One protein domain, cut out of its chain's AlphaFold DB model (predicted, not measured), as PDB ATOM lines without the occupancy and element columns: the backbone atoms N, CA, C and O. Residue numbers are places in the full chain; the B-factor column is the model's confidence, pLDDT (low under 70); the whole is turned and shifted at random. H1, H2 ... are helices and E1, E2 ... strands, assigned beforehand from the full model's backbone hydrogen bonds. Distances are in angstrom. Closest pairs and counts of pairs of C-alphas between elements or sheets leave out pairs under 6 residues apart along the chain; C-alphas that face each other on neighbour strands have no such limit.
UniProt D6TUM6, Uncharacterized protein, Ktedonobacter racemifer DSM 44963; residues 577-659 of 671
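This is residues 577 to 659 of the 671 residues of an uncharacterized protein of Ktedonobacter racemifer DSM 44963 (UniProt D6TUM6). A small antiparallel sheet of three strands has one helix, H1, laid along one of its faces over E1 and E2, while H2 and the short H3 graze the sheet. The last helix, H4, leads away from this body, and its residues 653 to 659 stick out at one end of the long axis. The printed part has 83 residues with four named helices and three named strands, in the order H1 E1 E2 E3 H2 H3 H4, and its class is mixed, helices and strands. The sheet runs E1, E2, E3. The whole is elongated, with spans of 46 by 27 by 25 A, and only just compact, close to loose, with a radius of gyration of the C-alphas of 13.7 A.

E1 is residues 596 to 601, 16.6 A long; E2 is residues 609 to 614, 16.1 A; E3 is residues 623 to 626, 10.3 A. H1, residues 577 to 588, measures 17.1 A and begins at C-alpha 577, (149.736, 137.367, 145.876). H2 is residues 629 to 636, 10.4 A, and H3 is residues 642 to 645, 5.7 A. H4, residues 649 to 659, measures 14.8 A and ends at C-alpha 659, (164.396, 104.305, 163.271).

E1, E2 and E3 form a meander, each strand the antiparallel neighbour of the one before. In the hairpin E1 and E2, N 598 and O 612 are 2.9 A apart, within hydrogen-bond range; in the hairpin E2 and E3, N 613 and O 624 are 2.8 A apart, also within range. H1 on one face of the sheet makes two layers, a helix over a sheet, at a height over the sheet of 9.7 A. It runs along the strands, at 1 degrees to E2 on the local plane; its closest C-alphas to E2 are those of Ala 579 and Leu 611, 6.4 A. With residues 578 to 582 alone, H1 only just touches H2, with 3 pairs of C-alphas within 8 A, the closest those of Leu 582 and Gln 629, 6.4 A; they run the same way at a shallow tilt of 27 degrees. H2 only grazes the sheet with residues 629 to 635, and H3 with residues 642 to 645. H2 and H3 are close but not clearly touching, the C-alphas of Arg 635 and Leu 645 being 7.3 A apart. H4 is not on the sheet and is apart from H2; it is only just apart from H3, at 8.1 A. In H1, H2 and H4 every O i to N i+4 pair is within hydrogen-bond range; H3 is too short for such a pair.

The C-alphas farthest apart, those of Glu 605 and Phe 659, are 47.0 A from each other. The printed part has no cut, and no link is long. The mean pLDDT of the printed part is 84.1; residues 617 to 621 and 648 to 659 are under 70.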
ATOM      1  N   GLN A 577     149.027 137.840 147.059       96.50
ATOM      2  CA  GLN A 577     149.736 137.367 145.876       96.50
ATOM      3  C   GLN A 577     150.573 136.125 146.203       96.50
ATOM      4  O   GLN A 577     150.506 135.130 145.477       96.50
ATOM      5  N   ASP A 578     151.282 136.144 147.332       95.62
ATOM      6  CA  ASP A 578     152.080 135.012 147.806       95.62
ATOM      7  C   ASP A 578     151.198 133.829 148.220       95.62
ATOM      8  O   ASP A 578     151.472 132.694 147.822       95.62
ATOM      9  N   ALA A 579     150.083 134.082 148.917       96.06
ATOM     10  CA  ALA A 579     149.099 133.051 149.263       96.06
ATOM     11  C   ALA A 579     148.522 132.367 148.024       96.06
ATOM     12  O   ALA A 579     148.421 131.140 147.967       96.06
ATOM     13  N   THR A 580     148.195 133.149 146.997       95.38
ATOM     14  CA  THR A 580     147.662 132.636 145.730       95.38
ATOM     15  C   THR A 580     148.711 131.828 144.969       95.38
ATOM     16  O   THR A 580     148.403 130.774 144.404       95.38
ATOM     17  N   LYS A 581     149.968 132.286 144.963       96.88
ATOM     18  CA  LYS A 581     151.089 131.567 144.345       96.88
ATOM     19  C   LYS A 581     151.331 130.227 145.042       96.88
ATOM     20  O   LYS A 581     151.411 129.197 144.369       96.88
ATOM     21  N   LEU A 582     151.364 130.224 146.374       96.38
ATOM     22  CA  LEU A 582     151.528 129.019 147.182       96.38
ATOM     23  C   LEU A 582     150.343 128.053 147.019       96.38
ATOM     24  O   LEU A 582     150.549 126.851 146.857       96.38
ATOM     25  N   TYR A 583     149.108 128.564 146.972       96.50
ATOM     26  CA  TYR A 583     147.909 127.768 146.697       96.50
ATOM     27  C   TYR A 583     148.031 127.008 145.370       96.50
ATOM     28  O   TYR A 583     147.831 125.793 145.331       96.50
ATOM     29  N   LYS A 584     148.417 127.698 144.288       96.12
ATOM     30  CA  LYS A 584     148.621 127.077 142.969       96.12
ATOM     31  C   LYS A 584     149.715 126.008 143.009       96.12
ATOM     32  O   LYS A 584     149.523 124.928 142.455       96.12
ATOM     33  N   GLN A 585     150.825 126.276 143.699       95.75
ATOM     34  CA  GLN A 585     151.901 125.300 143.883       95.75
ATOM     35  C   GLN A 585     151.395 124.034 144.593       95.75
ATOM     36  O   GLN A 585     151.678 122.925 144.147       95.75
ATOM     37  N   LEU A 586     150.594 124.186 145.649       94.62
ATOM     38  CA  LEU A 586     150.034 123.071 146.415       94.62
ATOM     39  C   LEU A 586     148.953 122.291 145.667       94.62
ATOM     40  O   LEU A 586     148.787 121.099 145.918       94.62
ATOM     41  N   CYS A 587     148.208 122.927 144.762       91.19
ATOM     42  CA  CYS A 587     147.270 122.229 143.879       91.19
ATOM     43  C   CYS A 587     147.980 121.295 142.891       91.19
ATOM     44  O   CYS A 587     147.423 120.258 142.541       91.19
ATOM     45  N   ASN A 588     149.210 121.631 142.500       93.00
ATOM     46  CA  ASN A 588     150.039 120.806 141.620       93.00
ATOM     47  C   ASN A 588     150.901 119.783 142.385       93.00
ATOM     48  O   ASN A 588     151.510 118.908 141.771       93.00
ATOM     49  N   ASP A 589     150.963 119.867 143.717       92.88
ATOM     50  CA  ASP A 589     151.714 118.923 144.540       92.88
ATOM     51  C   ASP A 589     150.893 117.651 144.799       92.88
ATOM     52  O   ASP A 589     149.936 117.637 145.581       92.88
ATOM     53  N   SER A 590     151.299 116.550 144.161       87.94
ATOM     54  CA  SER A 590     150.658 115.234 144.304       87.94
ATOM     55  C   SER A 590     150.570 114.741 145.757       87.94
ATOM     56  O   SER A 590     149.644 114.007 146.105       87.94
ATOM     57  N   ARG A 591     151.470 115.193 146.644       91.94
ATOM     58  CA  ARG A 591     151.458 114.835 148.073       91.94
ATOM     59  C   ARG A 591     150.271 115.445 148.813       91.94
ATOM     60  O   ARG A 591     149.905 114.948 149.874       91.94
ATOM     61  N   MET A 592     149.672 116.500 148.255       92.75
ATOM     62  CA  MET A 592     148.646 117.344 148.870       92.75
ATOM     63  C   MET A 592     147.240 117.106 148.310       92.75
ATOM     64  O   MET A 592     146.317 117.865 148.619       92.75
ATOM     65  N   VAL A 593     147.046 116.057 147.507       87.88
ATOM     66  CA  VAL A 593     145.759 115.724 146.865       87.88
ATOM     67  C   VAL A 593     144.636 115.510 147.886       87.88
ATOM     68  O   VAL A 593     143.496 115.885 147.626       87.88
ATOM     69  N   LEU A 594     144.948 114.973 149.068       84.75
ATOM     70  CA  LEU A 594     143.956 114.701 150.117       84.75
ATOM     71  C   LEU A 594     143.646 115.913 151.015       84.75
ATOM     72  O   LEU A 594     142.731 115.834 151.835       84.75
ATOM     73  N   CYS A 595     144.383 117.022 150.882       90.56
ATOM     74  CA  CYS A 595     144.128 118.244 151.644       90.56
ATOM     75  C   CYS A 595     143.130 119.142 150.915       90.56
ATOM     76  O   CYS A 595     143.373 119.549 149.770       90.56
ATOM     77  N   LYS A 596     142.085 119.568 151.624       89.12
ATOM     78  CA  LYS A 596     141.363 120.798 151.291       89.12
ATOM     79  C   LYS A 596     142.253 121.995 151.624       89.12
ATOM     80  O   LYS A 596     143.051 121.938 152.558       89.12
ATOM     81  N   LYS A 597     142.158 123.049 150.817       93.50
ATOM     82  CA  LYS A 597     143.064 124.202 150.841       93.50
ATOM     83  C   LYS A 597     142.211 125.462 150.842       93.50
ATOM     84  O   LYS A 597     141.349 125.592 149.972       93.50
ATOM     85  N   PHE A 598     142.446 126.369 151.780       94.31
ATOM     86  CA  PHE A 598     141.696 127.618 151.902       94.31
ATOM     87  C   PHE A 598     142.658 128.776 152.144       94.31
ATOM     88  O   PHE A 598     143.548 128.658 152.978       94.31
ATOM     89  N   ILE A 599     142.477 129.889 151.436       95.44
ATOM     90  CA  ILE A 599     143.165 131.150 151.740       95.44
ATOM     91  C   ILE A 599     142.262 131.921 152.699       95.44
ATOM     92  O   ILE A 599     141.096 132.154 152.377       95.44
ATOM     93  N   LEU A 600     142.779 132.290 153.867       93.31
ATOM     94  CA  LEU A 600     142.018 132.992 154.896       93.31
ATOM     95  C   LEU A 600     142.681 134.338 155.213       93.31
ATOM     96  O   LEU A 600     143.901 134.365 155.395       93.31
ATOM     97  N   PRO A 601     141.918 135.444 155.269       92.12
ATOM     98  CA  PRO A 601     142.432 136.713 155.769       92.12
ATOM     99  C   PRO A 601     142.645 136.621 157.286       92.12
ATOM    100  O   PRO A 601     141.817 136.045 157.993       92.12
ATOM    101  N   VAL A 602     143.753 137.174 157.776       90.31
ATOM    102  CA  VAL A 602     144.091 137.185 159.209       90.31
ATOM    103  C   VAL A 602     143.600 138.453 159.894       90.31
ATOM    104  O   VAL A 602     143.200 138.408 161.055       90.31
ATOM    105  N   ASP A 603     143.612 139.579 159.186       87.31
ATOM    106  CA  ASP A 603     143.127 140.858 159.687       87.31
ATOM    107  C   ASP A 603     141.870 141.343 158.964       87.31
ATOM    108  O   ASP A 603     141.523 140.910 157.862       87.31
ATOM    109  N   VAL A 604     141.170 142.264 159.629       86.25
ATOM    110  CA  VAL A 604     139.937 142.889 159.128       86.25
ATOM    111  C   VAL A 604     140.204 143.672 157.842       86.25
ATOM    112  O   VAL A 604     139.370 143.684 156.938       86.25
ATOM    113  N   GLU A 605     141.393 144.267 157.736       88.62
ATOM    114  CA  GLU A 605     141.838 145.042 156.576       88.62
ATOM    115  C   GLU A 605     142.209 144.166 155.369       88.62
ATOM    116  O   GLU A 605     142.388 144.688 154.270       88.62
ATOM    117  N   LYS A 606     142.276 142.835 155.540       88.56
ATOM    118  CA  LYS A 606     142.615 141.858 154.493       88.56
ATOM    119  C   LYS A 606     143.950 142.162 153.811       88.56
ATOM    120  O   LYS A 606     144.106 141.947 152.610       88.56
ATOM    121  N   THR A 607     144.918 142.661 154.564       89.50
ATOM    122  CA  THR A 607     146.276 142.889 154.048       89.50
ATOM    123  C   THR A 607     147.151 141.656 154.252       89.50
ATOM    124  O   THR A 607     148.110 141.438 153.508       89.50
ATOM    125  N   ARG A 608     146.780 140.801 155.214       92.88
ATOM    126  CA  ARG A 608     147.529 139.610 155.612       92.88
ATOM    127  C   ARG A 608     146.700 138.351 155.448       92.88
ATOM    128  O   ARG A 608     145.551 138.281 155.885       92.88
ATOM    129  N   TYR A 609     147.305 137.339 154.840       94.12
ATOM    130  CA  TYR A 609     146.662 136.067 154.551       94.12
ATOM    131  C   TYR A 609     147.478 134.901 155.091       94.12
ATOM    132  O   TYR A 609     148.698 134.977 155.230       94.12
ATOM    133  N   VAL A 610     146.781 133.800 155.351       95.31
ATOM    134  CA  VAL A 610     147.358 132.485 155.639       95.31
ATOM    135  C   VAL A 610     146.693 131.439 154.764       95.31
ATOM    136  O   VAL A 610     145.563 131.614 154.297       95.31
ATOM    137  N   LEU A 611     147.380 130.320 154.562       95.38
ATOM    138  CA  LEU A 611     146.822 129.178 153.857       95.38
ATOM    139  C   LEU A 611     146.502 128.044 154.838       95.38
ATOM    140  O   LEU A 611     147.398 127.446 155.427       95.38
ATOM    141  N   LEU A 612     145.218 127.725 154.987       94.25
ATOM    142  CA  LEU A 612     144.723 126.598 155.771       94.25
ATOM    143  C   LEU A 612     144.723 125.318 154.931       94.25
ATOM    144  O   LEU A 612     144.131 125.260 153.849       94.25
ATOM    145  N   LEU A 613     145.330 124.271 155.480       93.69
ATOM    146  CA  LEU A 613     145.300 122.909 154.966       93.69
ATOM    147  C   LEU A 613     144.476 122.028 155.904       93.69
ATOM    148  O   LEU A 613     144.795 121.910 157.086       93.69
ATOM    149  N   ASP A 614     143.440 121.385 155.369       91.56
ATOM    150  CA  ASP A 614     142.512 120.539 156.124       91.56
ATOM    151  C   ASP A 614     142.464 119.126 155.523       91.56
ATOM    152  O   ASP A 614     142.100 118.940 154.357       91.56
ATOM    153  N   VAL A 615     142.823 118.119 156.325       84.25
ATOM    154  CA  VAL A 615     142.671 116.696 155.990       84.25
ATOM    155  C   VAL A 615     141.542 116.098 156.822       84.25
ATOM    156  O   VAL A 615     141.749 115.367 157.789       84.25
ATOM    157  N   THR A 616     140.315 116.374 156.392       72.56
ATOM    158  CA  THR A 616     139.074 115.794 156.936       72.56
ATOM    159  C   THR A 616     138.757 114.400 156.378       72.56
ATOM    160  O   THR A 616     137.670 113.876 156.586       72.56
ATOM    161  N   VAL A 617     139.704 113.766 155.675       60.88
ATOM    162  CA  VAL A 617     139.544 112.403 155.129       60.88
ATOM    163  C   VAL A 617     139.661 111.330 156.224       60.88
ATOM    164  O   VAL A 617     139.202 110.206 156.045       60.88
ATOM    165  N   SER A 618     140.247 111.661 157.381       56.88
ATOM    166  CA  SER A 618     140.309 110.768 158.542       56.88
ATOM    167  C   SER A 618     139.287 111.189 159.602       56.88
ATOM    168  O   SER A 618     139.028 112.379 159.748       56.88
ATOM    169  N   ASN A 619     138.780 110.250 160.413       57.41
ATOM    170  CA  ASN A 619     137.909 110.531 161.576       57.41
ATOM    171  C   ASN A 619     138.541 111.482 162.624       57.41
ATOM    172  O   ASN A 619     137.940 111.759 163.659       57.41
ATOM    173  N   LYS A 620     139.769 111.953 162.389       69.50
ATOM    174  CA  LYS A 620     140.445 113.002 163.143       69.50
ATOM    175  C   LYS A 620     140.561 114.228 162.239       69.50
ATOM    176  O   LYS A 620     141.235 114.165 161.211       69.50
ATOM    177  N   VAL A 621     139.929 115.330 162.636       68.56
ATOM    178  CA  VAL A 621     140.126 116.631 161.987       68.56
ATOM    179  C   VAL A 621     141.588 117.021 162.180       68.56
ATOM    180  O   VAL A 621     142.065 117.126 163.308       68.56
ATOM    181  N   ARG A 622     142.314 117.178 161.074       82.75
ATOM    182  CA  ARG A 622     143.705 117.626 161.074       82.75
ATOM    183  C   ARG A 622     143.786 118.895 160.241       82.75
ATOM    184  O   ARG A 622     143.593 118.848 159.029       82.75
ATOM    185  N   GLN A 623     144.027 120.012 160.913       89.06
ATOM    186  CA  GLN A 623     144.167 121.332 160.310       89.06
ATOM    187  C   GLN A 623     145.579 121.854 160.584       89.06
ATOM    188  O   GLN A 623     146.137 121.593 161.648       89.06
ATOM    189  N   THR A 624     146.180 122.545 159.620       89.44
ATOM    190  CA  THR A 624     147.444 123.268 159.804       89.44
ATOM    191  C   THR A 624     147.438 124.529 158.955       89.44
ATOM    192  O   THR A 624     146.844 124.545 157.874       89.44
ATOM    193  N   PHE A 625     148.079 125.582 159.448       90.19
ATOM    194  CA  PHE A 625     148.230 126.845 158.736       90.19
ATOM    195  C   PHE A 625     149.648 126.965 158.183       90.19
ATOM    196  O   PHE A 625     150.608 126.488 158.792       90.19
ATOM    197  N   LEU A 626     149.751 127.592 157.016       88.31
ATOM    198  CA  LEU A 626     150.997 128.056 156.428       88.31
ATOM    199  C   LEU A 626     150.962 129.581 156.383       88.31
ATOM    200  O   LEU A 626     150.041 130.179 155.820       88.31
ATOM    201  N   TYR A 627     151.980 130.173 156.983       90.31
ATOM    202  CA  TYR A 627     152.141 131.590 157.263       90.31
ATOM    203  C   TYR A 627     153.087 132.276 156.273       90.31
ATOM    204  O   TYR A 627     152.954 133.466 156.000       90.31
ATOM    205  N   SER A 628     153.998 131.520 155.651       90.69
ATOM    206  CA  SER A 628     154.870 132.018 154.581       90.69
ATOM    207  C   SER A 628     155.177 130.945 153.528       90.69
ATOM    208  O   SER A 628     155.029 129.744 153.763       90.69
ATOM    209  N   GLN A 629     155.646 131.375 152.352       90.00
ATOM    210  CA  GLN A 629     156.162 130.451 151.338       90.00
ATOM    211  C   GLN A 629     157.420 129.713 151.841       90.00
ATOM    212  O   GLN A 629     157.610 128.537 151.534       90.00
ATOM    213  N   GLN A 630     158.244 130.384 152.650       91.12
ATOM    214  CA  GLN A 630     159.449 129.823 153.261       91.12
ATOM    215  C   GLN A 630     159.120 128.675 154.225       91.12
ATOM    216  O   GLN A 630     159.700 127.598 154.114       91.12
ATOM    217  N   GLU A 631     158.123 128.857 155.096       90.19
ATOM    218  CA  GLU A 631     157.655 127.811 156.014       90.19
ATOM    219  C   GLU A 631     157.177 126.568 155.251       90.19
ATOM    220  O   GLU A 631     157.464 125.434 155.642       90.19
ATOM    221  N   TRP A 632     156.474 126.762 154.129       92.06
ATOM    222  CA  TRP A 632     156.107 125.647 153.263       92.06
ATOM    223  C   TRP A 632     157.340 124.931 152.710       92.06
ATOM    224  O   TRP A 632     157.396 123.702 152.774       92.06
ATOM    225  N   TYR A 633     158.332 125.657 152.187       91.94
ATOM    226  CA  TYR A 633     159.555 125.037 151.678       91.94
ATOM    227  C   TYR A 633     160.263 124.219 152.759       91.94
ATOM    228  O   TYR A 633     160.552 123.049 152.518       91.94
ATOM    229  N   GLU A 634     160.441 124.772 153.957       90.06
ATOM    230  CA  GLU A 634     161.082 124.094 155.089       90.06
ATOM    231  C   GLU A 634     160.333 122.826 155.508       90.06
ATOM    232  O   GLU A 634     160.931 121.755 155.637       90.06
ATOM    233  N   ARG A 635     159.004 122.901 155.647       88.19
ATOM    234  CA  ARG A 635     158.195 121.724 155.994       88.19
ATOM    235  C   ARG A 635     158.211 120.688 154.871       88.19
ATOM    236  O   ARG A 635     158.359 119.495 155.133       88.19
ATOM    237  N   SER A 636     158.081 121.123 153.617       89.88
ATOM    238  CA  SER A 636     157.921 120.252 152.442       89.88
ATOM    239  C   SER A 636     159.147 119.413 152.093       89.88
ATOM    240  O   SER A 636     158.978 118.384 151.435       89.88
ATOM    241  N   GLN A 637     160.343 119.777 152.569       89.19
ATOM    242  CA  GLN A 637     161.568 118.998 152.342       89.19
ATOM    243  C   GLN A 637     161.479 117.574 152.906       89.19
ATOM    244  O   GLN A 637     161.997 116.638 152.302       89.19
ATOM    245  N   ASN A 638     160.771 117.389 154.024       83.50
ATOM    246  CA  ASN A 638     160.696 116.102 154.725       83.50
ATOM    247  C   ASN A 638     159.343 115.390 154.564       83.50
ATOM    248  O   ASN A 638     159.137 114.297 155.099       83.50
ATOM    249  N   ILE A 639     158.411 115.989 153.820       88.31
ATOM    250  CA  ILE A 639     157.045 115.484 153.683       88.31
ATOM    251  C   ILE A 639     156.971 114.451 152.564       88.31
ATOM    252  O   ILE A 639     157.151 114.768 151.385       88.31
ATOM    253  N   ARG A 640     156.639 113.213 152.941       84.56
ATOM    254  CA  ARG A 640     156.348 112.121 151.996       84.56
ATOM    255  C   ARG A 640     154.871 112.060 151.615       84.56
ATOM    256  O   ARG A 640     154.547 111.726 150.483       84.56
ATOM    257  N   THR A 641     153.979 112.385 152.549       83.44
ATOM    258  CA  THR A 641     152.522 112.394 152.354       83.44
ATOM    259  C   THR A 641     151.923 113.574 153.106       83.44
ATOM    260  O   THR A 641     152.485 113.998 154.111       83.44
ATOM    261  N   CYS A 642     150.759 114.083 152.698       85.38
ATOM    262  CA  CYS A 642     150.110 115.170 153.432       85.38
ATOM    263  C   CYS A 642     149.934 114.891 154.931       85.38
ATOM    264  O   CYS A 642     149.935 115.826 155.715       85.38
ATOM    265  N   LEU A 643     149.809 113.630 155.359       83.38
ATOM    266  CA  LEU A 643     149.616 113.280 156.768       83.38
ATOM    267  C   LEU A 643     150.805 113.669 157.655       83.38
ATOM    268  O   LEU A 643     150.577 114.035 158.808       83.38
ATOM    269  N   SER A 644     152.033 113.664 157.121       85.06
ATOM    270  CA  SER A 644     153.228 114.037 157.887       85.06
ATOM    271  C   SER A 644     153.302 115.534 158.202       85.06
ATOM    272  O   SER A 644     154.081 115.923 159.060       85.06
ATOM    273  N   LEU A 645     152.481 116.378 157.558       84.31
ATOM    274  CA  LEU A 645     152.316 117.791 157.944       84.31
ATOM    275  C   LEU A 645     151.631 117.973 159.295       84.31
ATOM    276  O   LEU A 645     151.733 119.038 159.896       84.31
ATOM    277  N   PHE A 646     150.874 116.967 159.723       83.25
ATOM    278  CA  PHE A 646     150.000 117.050 160.887       83.25
ATOM    279  C   PHE A 646     150.520 116.225 162.067       83.25
ATOM    280  O   PHE A 646     149.854 116.141 163.097       83.25
ATOM    281  N   GLU A 647     151.668 115.569 161.912       78.12
ATOM    282  CA  GLU A 647     152.348 114.880 163.005       78.12
ATOM    283  C   GLU A 647     153.233 115.898 163.727       78.12
ATOM    284  O   GLU A 647     153.974 116.649 163.095       78.12
ATOM    285  N   SER A 648     153.120 115.979 165.055       69.62
ATOM    286  CA  SER A 648     153.943 116.896 165.848       69.62
ATOM    287  C   SER A 648     155.429 116.572 165.665       69.62
ATOM    288  O   SER A 648     155.793 115.404 165.495       69.62
ATOM    289  N   SER A 649     156.313 117.575 165.752       56.03
ATOM    290  CA  SER A 649     157.760 117.322 165.657       56.03
ATOM    291  C   SER A 649     158.221 116.298 166.699       56.03
ATOM    292  O   SER A 649     159.086 115.488 166.401       56.03
ATOM    293  N   GLU A 650     157.569 116.223 167.865       58.97
ATOM    294  CA  GLU A 650     157.822 115.191 168.872       58.97
ATOM    295  C   GLU A 650     157.458 113.773 168.409       58.97
ATOM    296  O   GLU A 650     158.186 112.823 168.701       58.97
ATOM    297  N   THR A 651     156.345 113.590 167.686       61.91
ATOM    298  CA  THR A 651     155.975 112.268 167.146       61.91
ATOM    299  C   THR A 651     156.878 111.875 165.981       61.91
ATOM    300  O   THR A 651     157.296 110.714 165.886       61.91
ATOM    301  N   LEU A 652     157.285 112.848 165.164       54.34
ATOM    302  CA  LEU A 652     158.275 112.647 164.113       54.34
ATOM    303  C   LEU A 652     159.665 112.333 164.695       54.34
ATOM    304  O   LEU A 652     160.319 111.400 164.252       54.34
ATOM    305  N   GLN A 653     160.091 113.020 165.752       57.62
ATOM    306  CA  GLN A 653     161.388 112.800 166.389       57.62
ATOM    307  C   GLN A 653     161.419 111.490 167.176       57.62
ATOM    308  O   GLN A 653     162.408 110.768 167.121       57.62
ATOM    309  N   ARG A 654     160.318 111.088 167.827       59.41
ATOM    310  CA  ARG A 654     160.201 109.747 168.430       59.41
ATOM    311  C   ARG A 654     160.255 108.639 167.384       59.41
ATOM    312  O   ARG A 654     160.875 107.605 167.636       59.41
ATOM    313  N   SER A 655     159.627 108.828 166.223       56.22
ATOM    314  CA  SER A 655     159.700 107.843 165.139       56.22
ATOM    315  C   SER A 655     161.096 107.806 164.513       56.22
ATOM    316  O   SER A 655     161.656 106.721 164.376       56.22
ATOM    317  N   GLN A 656     161.725 108.954 164.256       60.00
ATOM    318  CA  GLN A 656     163.108 109.047 163.779       60.00
ATOM    319  C   GLN A 656     164.113 108.453 164.773       60.00
ATOM    320  O   GLN A 656     164.967 107.678 164.358       60.00
ATOM    321  N   ASN A 657     163.969 108.713 166.076       64.88
ATOM    322  CA  ASN A 657     164.808 108.119 167.121       64.88
ATOM    323  C   ASN A 657     164.623 106.599 167.193       64.88
ATOM    324  O   ASN A 657     165.597 105.868 167.349       64.88
ATOM    325  N   ARG A 658     163.394 106.095 167.007       61.78
ATOM    326  CA  ARG A 658     163.139 104.650 166.879       61.78
ATOM    327  C   ARG A 658     163.800 104.060 165.636       61.78
ATOM    328  O   ARG A 658     164.385 102.985 165.722       61.78
ATOM    329  N   PHE A 659     163.744 104.751 164.500       56.25
ATOM    330  CA  PHE A 659     164.396 104.305 163.271       56.25
ATOM    331  C   PHE A 659     165.926 104.366 163.358       56.25
ATOM    332  O   PHE A 659     166.590 103.459 162.861       56.25
TER     333      PHE A 659